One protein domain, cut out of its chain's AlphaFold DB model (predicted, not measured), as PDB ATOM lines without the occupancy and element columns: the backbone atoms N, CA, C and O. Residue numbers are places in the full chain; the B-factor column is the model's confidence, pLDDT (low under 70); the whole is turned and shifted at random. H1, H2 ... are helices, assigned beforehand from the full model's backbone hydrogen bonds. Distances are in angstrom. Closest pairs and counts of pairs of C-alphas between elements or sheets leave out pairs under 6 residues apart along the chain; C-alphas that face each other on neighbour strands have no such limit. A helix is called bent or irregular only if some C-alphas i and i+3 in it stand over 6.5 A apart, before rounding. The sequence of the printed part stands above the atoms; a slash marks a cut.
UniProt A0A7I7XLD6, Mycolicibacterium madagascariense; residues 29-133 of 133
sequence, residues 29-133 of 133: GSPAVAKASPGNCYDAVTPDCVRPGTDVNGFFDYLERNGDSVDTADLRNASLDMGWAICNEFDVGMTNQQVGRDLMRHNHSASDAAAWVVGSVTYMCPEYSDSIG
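What this domain is: This is residues 29 to 133 of the 133 residues of a protein of Mycolicibacterium madagascariense (UniProt A0A7I7XLD6). Five helices gather round H4, which touches the four others: the longest helix, H2, crosses it nearly at a right angle, H1 runs beside it at a shallow tilt, H3 crosses it steeply, and H5 folds back on it as a short, irregular last helix. Before them, residues 29 to 49 run as a long loop along the side of H2 away from H4. The printed part has 105 residues with five named helices, H1 to H5 in that order, and no named strand; the class is all helix. It is compact, with a radius of gyration of the C-alphas of 12.7 A, and rounded, spanning 32 by 31 by 26 A.

How they stand to each other: Residues 29 to 55 hold no named element, and their C-alphas lie 11 to 18 A from the mean of all C-alphas. H1, residues 56 to 66, follows. H2, residues 73 to 91, only just touches H1, with 3 pairs of C-alphas within 8 A and with its residues 76 to 80 alone; the closest C-alphas, of Phe 60 and Arg 76, are 7.4 A apart, and the lines are about perpendicular at 81 degrees. H3, residues 96 to 105, touches H2 at residues 86 to 90 alone, closest at the C-alphas of Glu 89 and Val 99, 6.7 A. The hub is H4, residues 110 to 123. It touches H1 at a shallow tilt of 23 degrees, opposite ways, closest at the C-alphas of Phe 59 and Tyr 123, 5.3 A. Its residues 116 to 121 alone touch residues 83 to 87 of H2, about perpendicular at 85 degrees, closest at the C-alphas of Gly 83 and Ser 120, 4.9 A. It touches H3 at a steep tilt of 50 degrees, opposite ways, with the C-alphas of Gly 100 and Ala 113 closest at 5.3 A. H5, residues 126 to 132, forms a helical hairpin with H4, at a shallow tilt of 33 degrees, only just short of steep; the closest C-alphas, of Val 121 and Ser 129, are 5.7 A apart. H1 is apart from H3 and from H5. In H1, H2, H3 and H4 every O i to N i+4 pair is within hydrogen-bond range; in H5 0 of 3 are, beside 2 of 4 O i to N i+3 pairs.

Where its parts are: H1 begins at C-alpha 56, (137.263, 139.597, 145.010), and is 15.5 A long from first to last C-alpha. H2 measures 26.8 A, H3 14.4 A and H4 20.0 A; C-alpha 110, where H4 begins, is at (142.701, 139.835, 167.780). H5 measures 10.4 A and ends at C-alpha 132, (139.060, 151.334, 159.821); it is irregular, with C-alphas 127 and 130 7.6 A apart.

The domain as a whole: The two C-alphas farthest apart, of Asp 48 and Ser 109, are 33.2 A apart. The printed part has no cut and ends at residue 133, the chain's last. The links H2 to H3, H3 to H4 and H4 to H5 are tight, H1 to H2 is short, and no link is long. The mean pLDDT of the printed part is 77.1; residues 29 to 50 and residue 133 are under 70.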
ATOM      1  N   GLY A  29     132.469 124.465 162.903       28.23
ATOM      2  CA  GLY A  29     131.049 124.573 163.127       28.23
ATOM      3  C   GLY A  29     130.664 125.805 162.350       28.23
ATOM      4  O   GLY A  29     131.292 126.845 162.541       28.23
ATOM      5  N   SER A  30     129.737 125.616 161.413       39.69
ATOM      6  CA  SER A  30     129.194 126.645 160.541       39.69
ATOM      7  C   SER A  30     129.223 127.986 161.263       39.69
ATOM      8  O   SER A  30     128.613 128.067 162.338       39.69
ATOM      9  N   PRO A  31     129.969 128.992 160.767       35.09
ATOM     10  CA  PRO A  31     130.039 130.255 161.465       35.09
ATOM     11  C   PRO A  31     128.608 130.750 161.594       35.09
ATOM     12  O   PRO A  31     127.854 130.862 160.624       35.09
ATOM     13  N   ALA A  32     128.205 130.943 162.842       34.34
ATOM     14  CA  ALA A  32     126.928 131.497 163.216       34.34
ATOM     15  C   ALA A  32     126.907 132.989 162.853       34.34
ATOM     16  O   ALA A  32     126.798 133.825 163.732       34.34
ATOM     17  N   VAL A  33     127.005 133.308 161.561       40.69
ATOM     18  CA  VAL A  33     126.680 134.615 160.974       40.69
ATOM     19  C   VAL A  33     125.852 134.414 159.691       40.69
ATOM     20  O   VAL A  33     125.736 135.279 158.840       40.69
ATOM     21  N   ALA A  34     125.168 133.272 159.552       35.84
ATOM     22  CA  ALA A  34     124.053 133.130 158.615       35.84
ATOM     23  C   ALA A  34     122.769 133.701 159.253       35.84
ATOM     24  O   ALA A  34     121.825 132.974 159.575       35.84
ATOM     25  N   LYS A  35     122.744 135.009 159.526       30.02
ATOM     26  CA  LYS A  35     121.551 135.717 160.015       30.02
ATOM     27  C   LYS A  35     121.342 137.007 159.217       30.02
ATOM     28  O   LYS A  35     121.688 138.086 159.662       30.02
ATOM     29  N   ALA A  36     120.727 136.818 158.047       34.19
ATOM     30  CA  ALA A  36     119.814 137.723 157.341       34.19
ATOM     31  C   ALA A  36     120.137 139.234 157.375       34.19
ATOM     32  O   ALA A  36     119.636 139.967 158.227       34.19
ATOM     33  N   SER A  37     120.872 139.688 156.359       38.22
ATOM     34  CA  SER A  37     120.864 141.076 155.877       38.22
ATOM     35  C   SER A  37     119.764 141.265 154.814       38.22
ATOM     36  O   SER A  37     119.433 140.288 154.139       38.22
ATOM     37  N   PRO A  38     119.137 142.446 154.653       34.41
ATOM     38  CA  PRO A  38     118.046 142.638 153.705       34.41
ATOM     39  C   PRO A  38     118.583 142.821 152.280       34.41
ATOM     40  O   PRO A  38     118.854 143.931 151.842       34.41
ATOM     41  N   GLY A  39     118.679 141.723 151.537       39.38
ATOM     42  CA  GLY A  39     118.968 141.750 150.104       39.38
ATOM     43  C   GLY A  39     119.658 140.467 149.677       39.38
ATOM     44  O   GLY A  39     120.795 140.235 150.049       39.38
ATOM     45  N   ASN A  40     118.908 139.639 148.954       43.38
ATOM     46  CA  ASN A  40     119.183 138.482 148.087       43.38
ATOM     47  C   ASN A  40     120.607 138.200 147.520       43.38
ATOM     48  O   ASN A  40     120.703 137.567 146.474       43.38
ATOM     49  N   CYS A  41     121.702 138.559 148.185       50.75
ATOM     50  CA  CYS A  41     123.076 138.423 147.686       50.75
ATOM     51  C   CYS A  41     123.763 137.091 148.024       50.75
ATOM     52  O   CYS A  41     124.972 136.957 147.859       50.75
ATOM     53  N   TYR A  42     122.997 136.106 148.498       48.53
ATOM     54  CA  TYR A  42     123.513 134.856 149.074       48.53
ATOM     55  C   TYR A  42     123.622 133.702 148.063       48.53
ATOM     56  O   TYR A  42     124.306 132.721 148.331       48.53
ATOM     57  N   ASP A  43     122.978 133.806 146.897       39.03
ATOM     58  CA  ASP A  43     122.935 132.722 145.915       39.03
ATOM     59  C   ASP A  43     123.755 133.101 144.675       39.03
ATOM     60  O   ASP A  43     123.239 133.652 143.709       39.03
ATOM     61  N   ALA A  44     125.054 132.787 144.723       35.19
ATOM     62  CA  ALA A  44     125.999 132.832 143.604       35.19
ATOM     63  C   ALA A  44     126.148 134.196 142.910       35.19
ATOM     64  O   ALA A  44     125.494 134.416 141.901       35.19
ATOM     65  N   VAL A  45     127.078 135.042 143.392       42.34
ATOM     66  CA  VAL A  45     127.690 136.194 142.678       42.34
ATOM     67  C   VAL A  45     126.824 136.693 141.516       42.34
ATOM     68  O   VAL A  45     127.181 136.567 140.341       42.34
ATOM     69  N   THR A  46     125.629 137.185 141.825       40.75
ATOM     70  CA  THR A  46     124.813 137.823 140.810       40.75
ATOM     71  C   THR A  46     125.406 139.223 140.587       40.75
ATOM     72  O   THR A  46     125.858 139.862 141.545       40.75
ATOM     73  N   PRO A  47     125.504 139.713 139.335       43.34
ATOM     74  CA  PRO A  47     126.189 140.977 139.019       43.34
ATOM     75  C   PRO A  47     125.638 142.220 139.738       43.34
ATOM     76  O   PRO A  47     126.280 143.265 139.737       43.34
ATOM     77  N   ASP A  48     124.447 142.118 140.320       44.09
ATOM     78  CA  ASP A  48     123.717 143.147 141.061       44.09
ATOM     79  C   ASP A  48     124.117 143.266 142.543       44.09
ATOM     80  O   ASP A  48     123.743 144.247 143.183       44.09
ATOM     81  N   CYS A  49     124.913 142.333 143.075       52.69
ATOM     82  CA  CYS A  49     125.378 142.332 144.470       52.69
ATOM     83  C   CYS A  49     126.845 142.744 144.648       52.69
ATOM     84  O   CYS A  49     127.379 142.721 145.756       52.69
ATOM     85  N   VAL A  50     127.517 143.129 143.563       62.62
ATOM     86  CA  VAL A  50     128.906 143.587 143.607       62.62
ATOM     87  C   VAL A  50     128.920 145.077 143.942       62.62
ATOM     88  O   VAL A  50     128.526 145.910 143.122       62.62
ATOM     89  N   ARG A  51     129.376 145.424 145.151       74.44
ATOM     90  CA  ARG A  51     129.530 146.824 145.576       74.44
ATOM     91  C   ARG A  51     130.555 147.517 144.665       74.44
ATOM     92  O   ARG A  51     131.553 146.886 144.295       74.44
ATOM     93  N   PRO A  52     130.355 148.786 144.270       76.81
ATOM     94  CA  PRO A  52     131.331 149.498 143.452       76.81
ATOM     95  C   PRO A  52     132.729 149.452 144.079       76.81
ATOM     96  O   PRO A  52     132.901 149.779 145.245       76.81
ATOM     97  N   GLY A  53     133.730 149.045 143.297       80.81
ATOM     98  CA  GLY A  53     135.106 148.909 143.783       80.81
ATOM     99  C   GLY A  53     135.420 147.585 144.483       80.81
ATOM    100  O   GLY A  53     136.546 147.424 144.941       80.81
ATOM    101  N   THR A  54     134.481 146.632 144.526       87.19
ATOM    102  CA  THR A  54     134.771 145.266 144.983       87.19
ATOM    103  C   THR A  54     135.845 144.619 144.104       87.19
ATOM    104  O   THR A  54     135.696 144.538 142.884       87.19
ATOM    105  N   ASP A  55     136.880 144.083 144.737       90.69
ATOM    106  CA  ASP A  55     137.937 143.273 144.146       90.69
ATOM    107  C   ASP A  55     138.052 141.937 144.894       90.69
ATOM    108  O   ASP A  55     138.798 141.779 145.860       90.69
ATOM    109  N   VAL A  56     137.295 140.945 144.421       88.69
ATOM    110  CA  VAL A  56     137.263 139.597 145.010       88.69
ATOM    111  C   VAL A  56     138.631 138.911 144.961       88.69
ATOM    112  O   VAL A  56     139.001 138.208 145.899       88.69
ATOM    113  N   ASN A  57     139.397 139.109 143.885       90.88
ATOM    114  CA  ASN A  57     140.713 138.484 143.773       90.88
ATOM    115  C   ASN A  57     141.710 139.165 144.716       90.88
ATOM    116  O   ASN A  57     142.439 138.472 145.417       90.88
ATOM    117  N   GLY A  58     141.678 140.499 144.813       92.75
ATOM    118  CA  GLY A  58     142.473 141.245 145.788       92.75
ATOM    119  C   GLY A  58     142.163 140.861 147.237       92.75
ATOM    120  O   GLY A  58     143.084 140.758 148.048       92.75
ATOM    121  N   PHE A  59     140.895 140.570 147.548       94.06
ATOM    122  CA  PHE A  59     140.488 140.041 148.850       94.06
ATOM    123  C   PHE A  59     141.113 138.669 149.139       94.06
ATOM    124  O   PHE A  59     141.716 138.483 150.193       94.06
ATOM    125  N   PHE A  60     141.036 137.724 148.197       91.56
ATOM    126  CA  PHE A  60     141.668 136.408 148.348       91.56
ATOM    127  C   PHE A  60     143.189 136.502 148.485       91.56
ATOM    128  O   PHE A  60     143.746 135.940 149.426       91.56
ATOM    129  N   ASP A  61     143.849 137.287 147.634       95.75
ATOM    130  CA  ASP A  61     145.294 137.526 147.710       95.75
ATOM    131  C   ASP A  61     145.690 138.170 149.050       95.75
ATOM    132  O   ASP A  61     146.793 137.975 149.569       95.75
ATOM    133  N   TYR A  62     144.824 139.013 149.616       95.19
ATOM    134  CA  TYR A  62     145.031 139.595 150.935       95.19
ATOM    135  C   TYR A  62     144.912 138.547 152.049       95.19
ATOM    136  O   TYR A  62     145.782 138.515 152.920       95.19
ATOM    137  N   LEU A  63     143.895 137.683 152.011       91.38
ATOM    138  CA  LEU A  63     143.723 136.599 152.985       91.38
ATOM    139  C   LEU A  63     144.922 135.641 152.984       91.38
ATOM    140  O   LEU A  63     145.517 135.412 154.038       91.38
ATOM    141  N   GLU A  64     145.367 135.188 151.808       93.50
ATOM    142  CA  GLU A  64     146.526 134.287 151.690       93.50
ATOM    143  C   GLU A  64     147.795 134.902 152.289       93.50
ATOM    144  O   GLU A  64     148.539 134.243 153.020       93.50
ATOM    145  N   ARG A  65     148.033 136.198 152.043       93.69
ATOM    146  CA  ARG A  65     149.181 136.925 152.611       93.69
ATOM    147  C   ARG A  65     149.108 137.096 154.127       93.69
ATOM    148  O   ARG A  65     150.155 137.264 154.749       93.69
ATOM    149  N   ASN A  66     147.910 137.059 154.709       89.62
ATOM    150  CA  ASN A  66     147.693 137.143 156.154       89.62
ATOM    151  C   ASN A  66     147.566 135.765 156.829       89.62
ATOM    152  O   ASN A  66     147.419 135.703 158.047       89.62
ATOM    153  N   GLY A  67     147.722 134.670 156.076       88.62
ATOM    154  CA  GLY A  67     147.769 133.307 156.611       88.62
ATOM    155  C   GLY A  67     146.445 132.543 156.558       88.62
ATOM    156  O   GLY A  67     146.398 131.407 157.034       88.62
ATOM    157  N   ASP A  68     145.402 133.112 155.954       88.12
ATOM    158  CA  ASP A  68     144.118 132.449 155.724       88.12
ATOM    159  C   ASP A  68     144.126 131.715 154.370       88.12
ATOM    160  O   ASP A  68     144.414 132.300 153.327       88.12
ATOM    161  N   SER A  69     143.810 130.415 154.363       88.31
ATOM    162  CA  SER A  69     143.802 129.608 153.129       88.31
ATOM    163  C   SER A  69     142.509 129.793 152.332       88.31
ATOM    164  O   SER A  69     141.406 129.697 152.873       88.31
ATOM    165  N   VAL A  70     142.656 129.966 151.015       88.06
ATOM    166  CA  VAL A  70     141.565 130.018 150.023       88.06
ATOM    167  C   VAL A  70     141.849 129.096 148.826       88.06
ATOM    168  O   VAL A  70     141.430 129.339 147.693       88.06
ATOM    169  N   ASP A  71     142.558 127.993 149.079       91.38
ATOM    170  CA  ASP A  71     143.065 127.083 148.039       91.38
ATOM    171  C   ASP A  71     141.971 126.252 147.349       91.38
ATOM    172  O   ASP A  71     142.190 125.654 146.293       91.38
ATOM    173  N   THR A  72     140.778 126.183 147.942       87.38
ATOM    174  CA  THR A  72     139.649 125.410 147.419       87.38
ATOM    175  C   THR A  72     138.457 126.309 147.124       87.38
ATOM    176  O   THR A  72     138.310 127.390 147.694       87.38
ATOM    177  N   ALA A  73     137.566 125.844 146.247       80.69
ATOM    178  CA  ALA A  73     136.319 126.550 145.959       80.69
ATOM    179  C   ALA A  73     135.455 126.730 147.222       80.69
ATOM    180  O   ALA A  73     134.899 127.803 147.427       80.69
ATOM    181  N   ASP A  74     135.400 125.717 148.092       78.38
ATOM    182  CA  ASP A  74     134.634 125.782 149.341       78.38
ATOM    183  C   ASP A  74     135.203 126.836 150.300       78.38
ATOM    184  O   ASP A  74     134.443 127.608 150.879       78.38
ATOM    185  N   LEU A  75     136.534 126.914 150.430       79.25
ATOM    186  CA  LEU A  75     137.189 127.936 151.251       79.25
ATOM    187  C   LEU A  75     136.983 129.336 150.667       79.25
ATOM    188  O   LEU A  75     136.656 130.255 151.404       79.25
ATOM    189  N   ARG A  76     137.087 129.498 149.342       83.56
ATOM    190  CA  ARG A  76     136.810 130.776 148.664       83.56
ATOM    191  C   ARG A  76     135.384 131.257 148.898       83.56
ATOM    192  O   ARG A  76     135.188 132.431 149.194       83.56
ATOM    193  N   ASN A  77     134.406 130.360 148.795       80.31
ATOM    194  CA  ASN A  77     133.007 130.698 149.046       80.31
ATOM    195  C   ASN A  77     132.786 131.081 150.515       80.31
ATOM    196  O   ASN A  77     132.200 132.123 150.781       80.31
ATOM    197  N   ALA A  78     133.331 130.310 151.460       80.06
ATOM    198  CA  ALA A  78     133.242 130.641 152.881       80.06
ATOM    199  C   ALA A  78     133.898 131.995 153.212       80.06
ATOM    200  O   ALA A  78     133.362 132.766 154.008       80.06
ATOM    201  N   SER A  79     135.031 132.310 152.579       85.12
ATOM    202  CA  SER A  79     135.703 133.601 152.736       85.12
ATOM    203  C   SER A  79     134.875 134.752 152.176       85.12
ATOM    204  O   SER A  79     134.794 135.800 152.813       85.12
ATOM    205  N   LEU A  80     134.237 134.569 151.016       86.06
ATOM    206  CA  LEU A  80     133.310 135.559 150.460       86.06
ATOM    207  C   LEU A  80     132.122 135.798 151.389       86.06
ATOM    208  O   LEU A  80     131.810 136.949 151.675       86.06
ATOM    209  N   ASP A  81     131.500 134.731 151.889       83.25
ATOM    210  CA  ASP A  81     130.372 134.826 152.819       83.25
ATOM    211  C   ASP A  81     130.761 135.608 154.077       83.25
ATOM    212  O   ASP A  81     130.039 136.512 154.501       83.25
ATOM    213  N   MET A  82     131.935 135.311 154.647       84.81
ATOM    214  CA  MET A  82     132.464 136.037 155.801       84.81
ATOM    215  C   MET A  82     132.739 137.507 155.470       84.81
ATOM    216  O   MET A  82     132.359 138.397 156.229       84.81
ATOM    217  N   GLY A  83     133.369 137.784 154.328       89.12
ATOM    218  CA  GLY A  83     133.686 139.153 153.943       89.12
ATOM    219  C   GLY A  83     132.443 140.007 153.693       89.12
ATOM    220  O   GLY A  83     132.387 141.158 154.126       89.12
ATOM    221  N   TRP A  84     131.398 139.429 153.093       85.38
ATOM    222  CA  TRP A  84     130.102 140.092 152.958       85.38
ATOM    223  C   TRP A  84     129.390 140.279 154.298       85.38
ATOM    224  O   TRP A  84     128.782 141.329 154.514       85.38
ATOM    225  N   ALA A  85     129.482 139.308 155.209       83.94
ATOM    226  CA  ALA A  85     128.921 139.435 156.551       83.94
ATOM    227  C   ALA A  85     129.545 140.616 157.310       83.94
ATOM    228  O   ALA A  85     128.814 141.427 157.875       83.94
ATOM    229  N   ILE A  86     130.869 140.779 157.228       87.94
ATOM    230  CA  ILE A  86     131.581 141.926 157.806       87.94
ATOM    231  C   ILE A  86     131.083 143.240 157.196       87.94
ATOM    232  O   ILE A  86     130.758 144.173 157.928       87.94
ATOM    233  N   CYS A  87     130.963 143.322 155.869       88.06
ATOM    234  CA  CYS A  87     130.430 144.518 155.213       88.06
ATOM    235  C   CYS A  87     129.004 144.862 155.677       88.06
ATOM    236  O   CYS A  87     128.692 146.032 155.889       88.06
ATOM    237  N   ASN A  88     128.165 143.853 155.915       85.00
ATOM    238  CA  ASN A  88     126.824 144.054 156.456       85.00
ATOM    239  C   ASN A  88     126.825 144.597 157.896       85.00
ATOM    240  O   ASN A  88     125.940 145.366 158.269       85.00
ATOM    241  N   GLU A  89     127.804 144.234 158.723       85.19
ATOM    242  CA  GLU A  89     127.923 144.828 160.058       85.19
ATOM    243  C   GLU A  89     128.171 146.345 159.977       85.19
ATOM    244  O   GLU A  89     127.575 147.117 160.737       85.19
ATOM    245  N   PHE A  90     128.962 146.800 159.002       85.75
ATOM    246  CA  PHE A  90     129.131 148.229 158.728       85.75
ATOM    247  C   PHE A  90     127.865 148.875 158.142       85.75
ATOM    248  O   PHE A  90     127.531 149.993 158.541       85.75
ATOM    249  N   ASP A  91     127.110 148.178 157.281       84.56
ATOM    250  CA  ASP A  91     125.826 148.669 156.742       84.56
ATOM    251  C   ASP A  91     124.825 149.018 157.856       84.56
ATOM    252  O   ASP A  91     124.098 150.011 157.767       84.56
ATOM    253  N   VAL A  92     124.800 148.230 158.937       85.88
ATOM    254  CA  VAL A  92     123.927 148.472 160.102       85.88
ATOM    255  C   VAL A  92     124.529 149.443 161.128       85.88
ATOM    256  O   VAL A  92     123.953 149.655 162.197       85.88
ATOM    257  N   GLY A  93     125.665 150.065 160.803       85.69
ATOM    258  CA  GLY A  93     126.297 151.118 161.593       85.69
ATOM    259  C   GLY A  93     127.208 150.622 162.715       85.69
ATOM    260  O   GLY A  93     127.474 151.383 163.652       85.69
ATOM    261  N   MET A  94     127.688 149.372 162.670       88.25
ATOM    262  CA  MET A  94     128.717 148.924 163.611       88.25
ATOM    263  C   MET A  94     130.050 149.617 163.321       88.25
ATOM    264  O   MET A  94     130.464 149.811 162.183       88.25
ATOM    265  N   THR A  95     130.745 149.989 164.391       89.75
ATOM    266  CA  THR A  95     132.119 150.501 164.323       89.75
ATOM    267  C   THR A  95     133.110 149.360 164.100       89.75
ATOM    268  O   THR A  95     132.877 148.247 164.568       89.75
ATOM    269  N   ASN A  96     134.279 149.654 163.524       88.38
ATOM    270  CA  ASN A  96     135.389 148.697 163.391       88.38
ATOM    271  C   ASN A  96     135.686 147.949 164.709       88.38
ATOM    272  O   ASN A  96     135.808 146.727 164.744       88.38
ATOM    273  N   GLN A  97     135.682 148.659 165.843       89.81
ATOM    274  CA  GLN A  97     135.886 148.032 167.153       89.81
ATOM    275  C   GLN A  97     134.762 147.067 167.560       89.81
ATOM    276  O   GLN A  97     135.012 146.133 168.320       89.81
ATOM    277  N   GLN A  98     133.516 147.311 167.148       90.19
ATOM    278  CA  GLN A  98     132.400 146.401 167.413       90.19
ATOM    279  C   GLN A  98     132.510 145.140 166.559       90.19
ATOM    280  O   GLN A  98     132.418 144.060 167.134       90.19
ATOM    281  N   VAL A  99     132.797 145.288 165.264       88.38
ATOM    282  CA  VAL A  99     132.993 144.175 164.319       88.38
ATOM    283  C   VAL A  99     134.156 143.285 164.761       88.38
ATOM    284  O   VAL A  99     133.998 142.088 164.985       88.38
ATOM    285  N   GLY A 100     135.325 143.878 165.032       87.44
ATOM    286  CA  GLY A 100     136.487 143.123 165.510       87.44
ATOM    287  C   GLY A 100     136.228 142.400 166.838       87.44
ATOM    288  O   GLY A 100     136.693 141.280 167.044       87.44
ATOM    289  N   ARG A 101     135.445 142.999 167.751       87.38
ATOM    290  CA  ARG A 101     135.028 142.321 168.993       87.38
ATOM    291  C   ARG A 101     134.060 141.174 168.747       87.38
ATOM    292  O   ARG A 101     134.107 140.222 169.523       87.38
ATOM    293  N   ASP A 102     133.187 141.279 167.755       86.44
ATOM    294  CA  ASP A 102     132.260 140.207 167.413       86.44
ATOM    295  C   ASP A 102     133.022 138.994 166.867       86.44
ATOM    296  O   ASP A 102     132.942 137.910 167.442       86.44
ATOM    297  N   LEU A 103     133.934 139.212 165.914       84.19
ATOM    298  CA  LEU A 103     134.839 138.173 165.408       84.19
ATOM    299  C   LEU A 103     135.638 137.490 166.530       84.19
ATOM    300  O   LEU A 103     135.718 136.261 166.589       84.19
ATOM    301  N   MET A 104     136.172 138.255 167.489       87.50
ATOM    302  CA  MET A 104     136.881 137.676 168.640       87.50
ATOM    303  C   MET A 104     135.981 136.821 169.548       87.50
ATOM    304  O   MET A 104     136.448 135.843 170.132       87.50
ATOM    305  N   ARG A 105     134.683 137.140 169.674       83.19
ATOM    306  CA  ARG A 105     133.719 136.282 170.399       83.19
ATOM    307  C   ARG A 105     133.469 134.961 169.679       83.19
ATOM    308  O   ARG A 105     133.065 133.993 170.319       83.19
ATOM    309  N   HIS A 106     133.759 134.915 168.385       78.62
ATOM    310  CA  HIS A 106     133.651 133.745 167.527       78.62
ATOM    311  C   HIS A 106     134.988 133.003 167.340       78.62
ATOM    312  O   HIS A 106     135.175 132.304 166.351       78.62
ATOM    313  N   ASN A 107     135.882 133.074 168.336       77.94
ATOM    314  CA  ASN A 107     137.179 132.379 168.397       77.94
ATOM    315  C   ASN A 107     138.251 132.863 167.407       77.94
ATOM    316  O   ASN A 107     139.259 132.174 167.237       77.94
ATOM    317  N   HIS A 108     138.101 134.044 166.805       78.50
ATOM    318  CA  HIS A 108     139.219 134.674 166.103       78.50
ATOM    319  C   HIS A 108     140.195 135.294 167.107       78.50
ATOM    320  O   HIS A 108     139.789 135.874 168.121       78.50
ATOM    321  N   SER A 109     141.497 135.203 166.832       86.81
ATOM    322  CA  SER A 109     142.461 136.015 167.571       86.81
ATOM    323  C   SER A 109     142.266 137.499 167.228       86.81
ATOM    324  O   SER A 109     141.644 137.845 166.223       86.81
ATOM    325  N   ALA A 110     142.802 138.400 168.053       84.38
ATOM    326  CA  ALA A 110     142.701 139.835 167.780       84.38
ATOM    327  C   ALA A 110     143.382 140.229 166.456       84.38
ATOM    328  O   ALA A 110     142.884 141.108 165.755       84.38
ATOM    329  N   SER A 111     144.501 139.579 166.112       85.06
ATOM    330  CA  SER A 111     145.190 139.806 164.839       85.06
ATOM    331  C   SER A 111     144.374 139.299 163.658       85.06
ATOM    332  O   SER A 111     144.253 140.016 162.670       85.06
ATOM    333  N   ASP A 112     143.764 138.118 163.784       84.75
ATOM    334  CA  ASP A 112     142.970 137.544 162.696       84.75
ATOM    335  C   ASP A 112     141.712 138.386 162.481       84.75
ATOM    336  O   ASP A 112     141.430 138.802 161.365       84.75
ATOM    337  N   ALA A 113     141.000 138.738 163.556       88.00
ATOM    338  CA  ALA A 113     139.827 139.604 163.477       88.00
ATOM    339  C   ALA A 113     140.147 140.934 162.774       88.00
ATOM    340  O   ALA A 113     139.397 141.367 161.903       88.00
ATOM    341  N   ALA A 114     141.280 141.563 163.104       90.38
ATOM    342  CA  ALA A 114     141.713 142.789 162.438       90.38
ATOM    343  C   ALA A 114     142.025 142.566 160.950       90.38
ATOM    344  O   ALA A 114     141.621 143.379 160.120       90.38
ATOM    345  N   ALA A 115     142.708 141.471 160.601       91.44
ATOM    346  CA  ALA A 115     143.006 141.143 159.212       91.44
ATOM    347  C   ALA A 115     141.719 140.957 158.399       91.44
ATOM    348  O   ALA A 115     141.584 141.577 157.346       91.44
ATOM    349  N   TRP A 116     140.753 140.199 158.918       92.44
ATOM    350  CA  TRP A 116     139.458 139.984 158.273       92.44
ATOM    351  C   TRP A 116     138.693 141.294 158.070       92.44
ATOM    352  O   TRP A 116     138.255 141.566 156.954       92.44
ATOM    353  N   VAL A 117     138.621 142.167 159.083       93.62
ATOM    354  CA  VAL A 117     137.965 143.478 158.935       93.62
ATOM    355  C   VAL A 117     138.653 144.346 157.883       93.62
ATOM    356  O   VAL A 117     137.985 144.888 157.002       93.62
ATOM    357  N   VAL A 118     139.982 144.462 157.937       94.62
ATOM    358  CA  VAL A 118     140.745 145.272 156.976       94.62
ATOM    359  C   VAL A 118     140.592 144.722 155.561       94.62
ATOM    360  O   VAL A 118     140.358 145.500 154.639       94.62
ATOM    361  N   GLY A 119     140.679 143.404 155.374       93.81
ATOM    362  CA  GLY A 119     140.519 142.765 154.071       93.81
ATOM    363  C   GLY A 119     139.138 143.024 153.474       93.81
ATOM    364  O   GLY A 119     139.030 143.476 152.335       93.81
ATOM    365  N   SER A 120     138.076 142.811 154.250       92.56
ATOM    366  CA  SER A 120     136.704 143.018 153.776       92.56
ATOM    367  C   SER A 120     136.420 144.480 153.455       92.56
ATOM    368  O   SER A 120     135.906 144.785 152.383       92.56
ATOM    369  N   VAL A 121     136.821 145.408 154.323       93.62
ATOM    370  CA  VAL A 121     136.617 146.840 154.073       93.62
ATOM    371  C   VAL A 121     137.455 147.330 152.891       93.62
ATOM    372  O   VAL A 121     136.970 148.111 152.087       93.62
ATOM    373  N   THR A 122     138.692 146.862 152.733       94.50
ATOM    374  CA  THR A 122     139.570 147.326 151.646       94.50
ATOM    375  C   THR A 122     139.104 146.833 150.278       94.50
ATOM    376  O   THR A 122     139.172 147.581 149.304       94.50
ATOM    377  N   TYR A 123     138.654 145.579 150.197       93.75
ATOM    378  CA  TYR A 123     138.440 144.903 148.920       93.75
ATOM    379  C   TYR A 123     136.981 144.569 148.620       93.75
ATOM    380  O   TYR A 123     136.657 144.352 147.462       93.75
ATOM    381  N   MET A 124     136.090 144.503 149.608       88.88
ATOM    382  CA  MET A 124     134.690 144.102 149.395       88.88
ATOM    383  C   MET A 124     133.692 145.237 149.627       88.88
ATOM    384  O   MET A 124     132.698 145.322 148.912       88.88
ATOM    385  N   CYS A 125     133.959 146.132 150.578       90.50
ATOM    386  CA  CYS A 125     133.142 147.318 150.845       90.50
ATOM    387  C   CYS A 125     134.010 148.576 151.055       90.50
ATOM    388  O   CYS A 125     134.047 149.136 152.159       90.50
ATOM    389  N   PRO A 126     134.720 149.029 150.000       90.69
ATOM    390  CA  PRO A 126     135.664 150.149 150.066       90.69
ATOM    391  C   PRO A 126     135.040 151.483 150.487       90.69
ATOM    392  O   PRO A 126     135.759 152.367 150.956       90.69
ATOM    393  N   GLU A 127     133.719 151.642 150.397       87.56
ATOM    394  CA  GLU A 127     133.012 152.799 150.954       87.56
ATOM    395  C   GLU A 127     133.176 152.950 152.475       87.56
ATOM    396  O   GLU A 127     132.980 154.045 152.999       87.56
ATOM    397  N   TYR A 128     133.567 151.883 153.183       88.50
ATOM    398  CA  TYR A 128     133.824 151.901 154.622       88.50
ATOM    399  C   TYR A 128     135.304 152.035 154.980       88.50
ATOM    400  O   TYR A 128     135.641 151.955 156.158       88.50
ATOM    401  N   SER A 129     136.190 152.271 154.009       85.81
ATOM    402  CA  SER A 129     137.640 152.397 154.239       85.81
ATOM    403  C   SER A 129     138.026 153.473 155.261       85.81
ATOM    404  O   SER A 129     138.966 153.275 156.026       85.81
ATOM    405  N   ASP A 130     137.248 154.546 155.387       85.00
ATOM    406  CA  ASP A 130     137.462 155.564 156.426       85.00
ATOM    407  C   ASP A 130     137.091 155.079 157.844       85.00
ATOM    408  O   ASP A 130     137.486 155.682 158.839       85.00
ATOM    409  N   SER A 131     136.343 153.976 157.964       79.06
ATOM    410  CA  SER A 131     135.864 153.424 159.244       79.06
ATOM    411  C   SER A 131     136.891 152.542 159.955       79.06
ATOM    412  O   SER A 131     136.679 152.178 161.113       79.06
ATOM    413  N   ILE A 132     137.981 152.171 159.273       76.44
ATOM    414  CA  ILE A 132     139.060 151.334 159.821       76.44
ATOM    415  C   ILE A 132     140.282 152.137 160.307       76.44
ATOM    416  O   ILE A 132     141.230 151.524 160.799       76.44
ATOM    417  N   GLY A 133     140.249 153.474 160.191       58.00
ATOM    418  CA  GLY A 133     141.304 154.406 160.627       58.00
ATOM    419  C   GLY A 133     141.304 154.758 162.112       58.00
ATOM    420  O   GLY A 133     140.229 154.715 162.753       58.00
TER     421      GLY A 133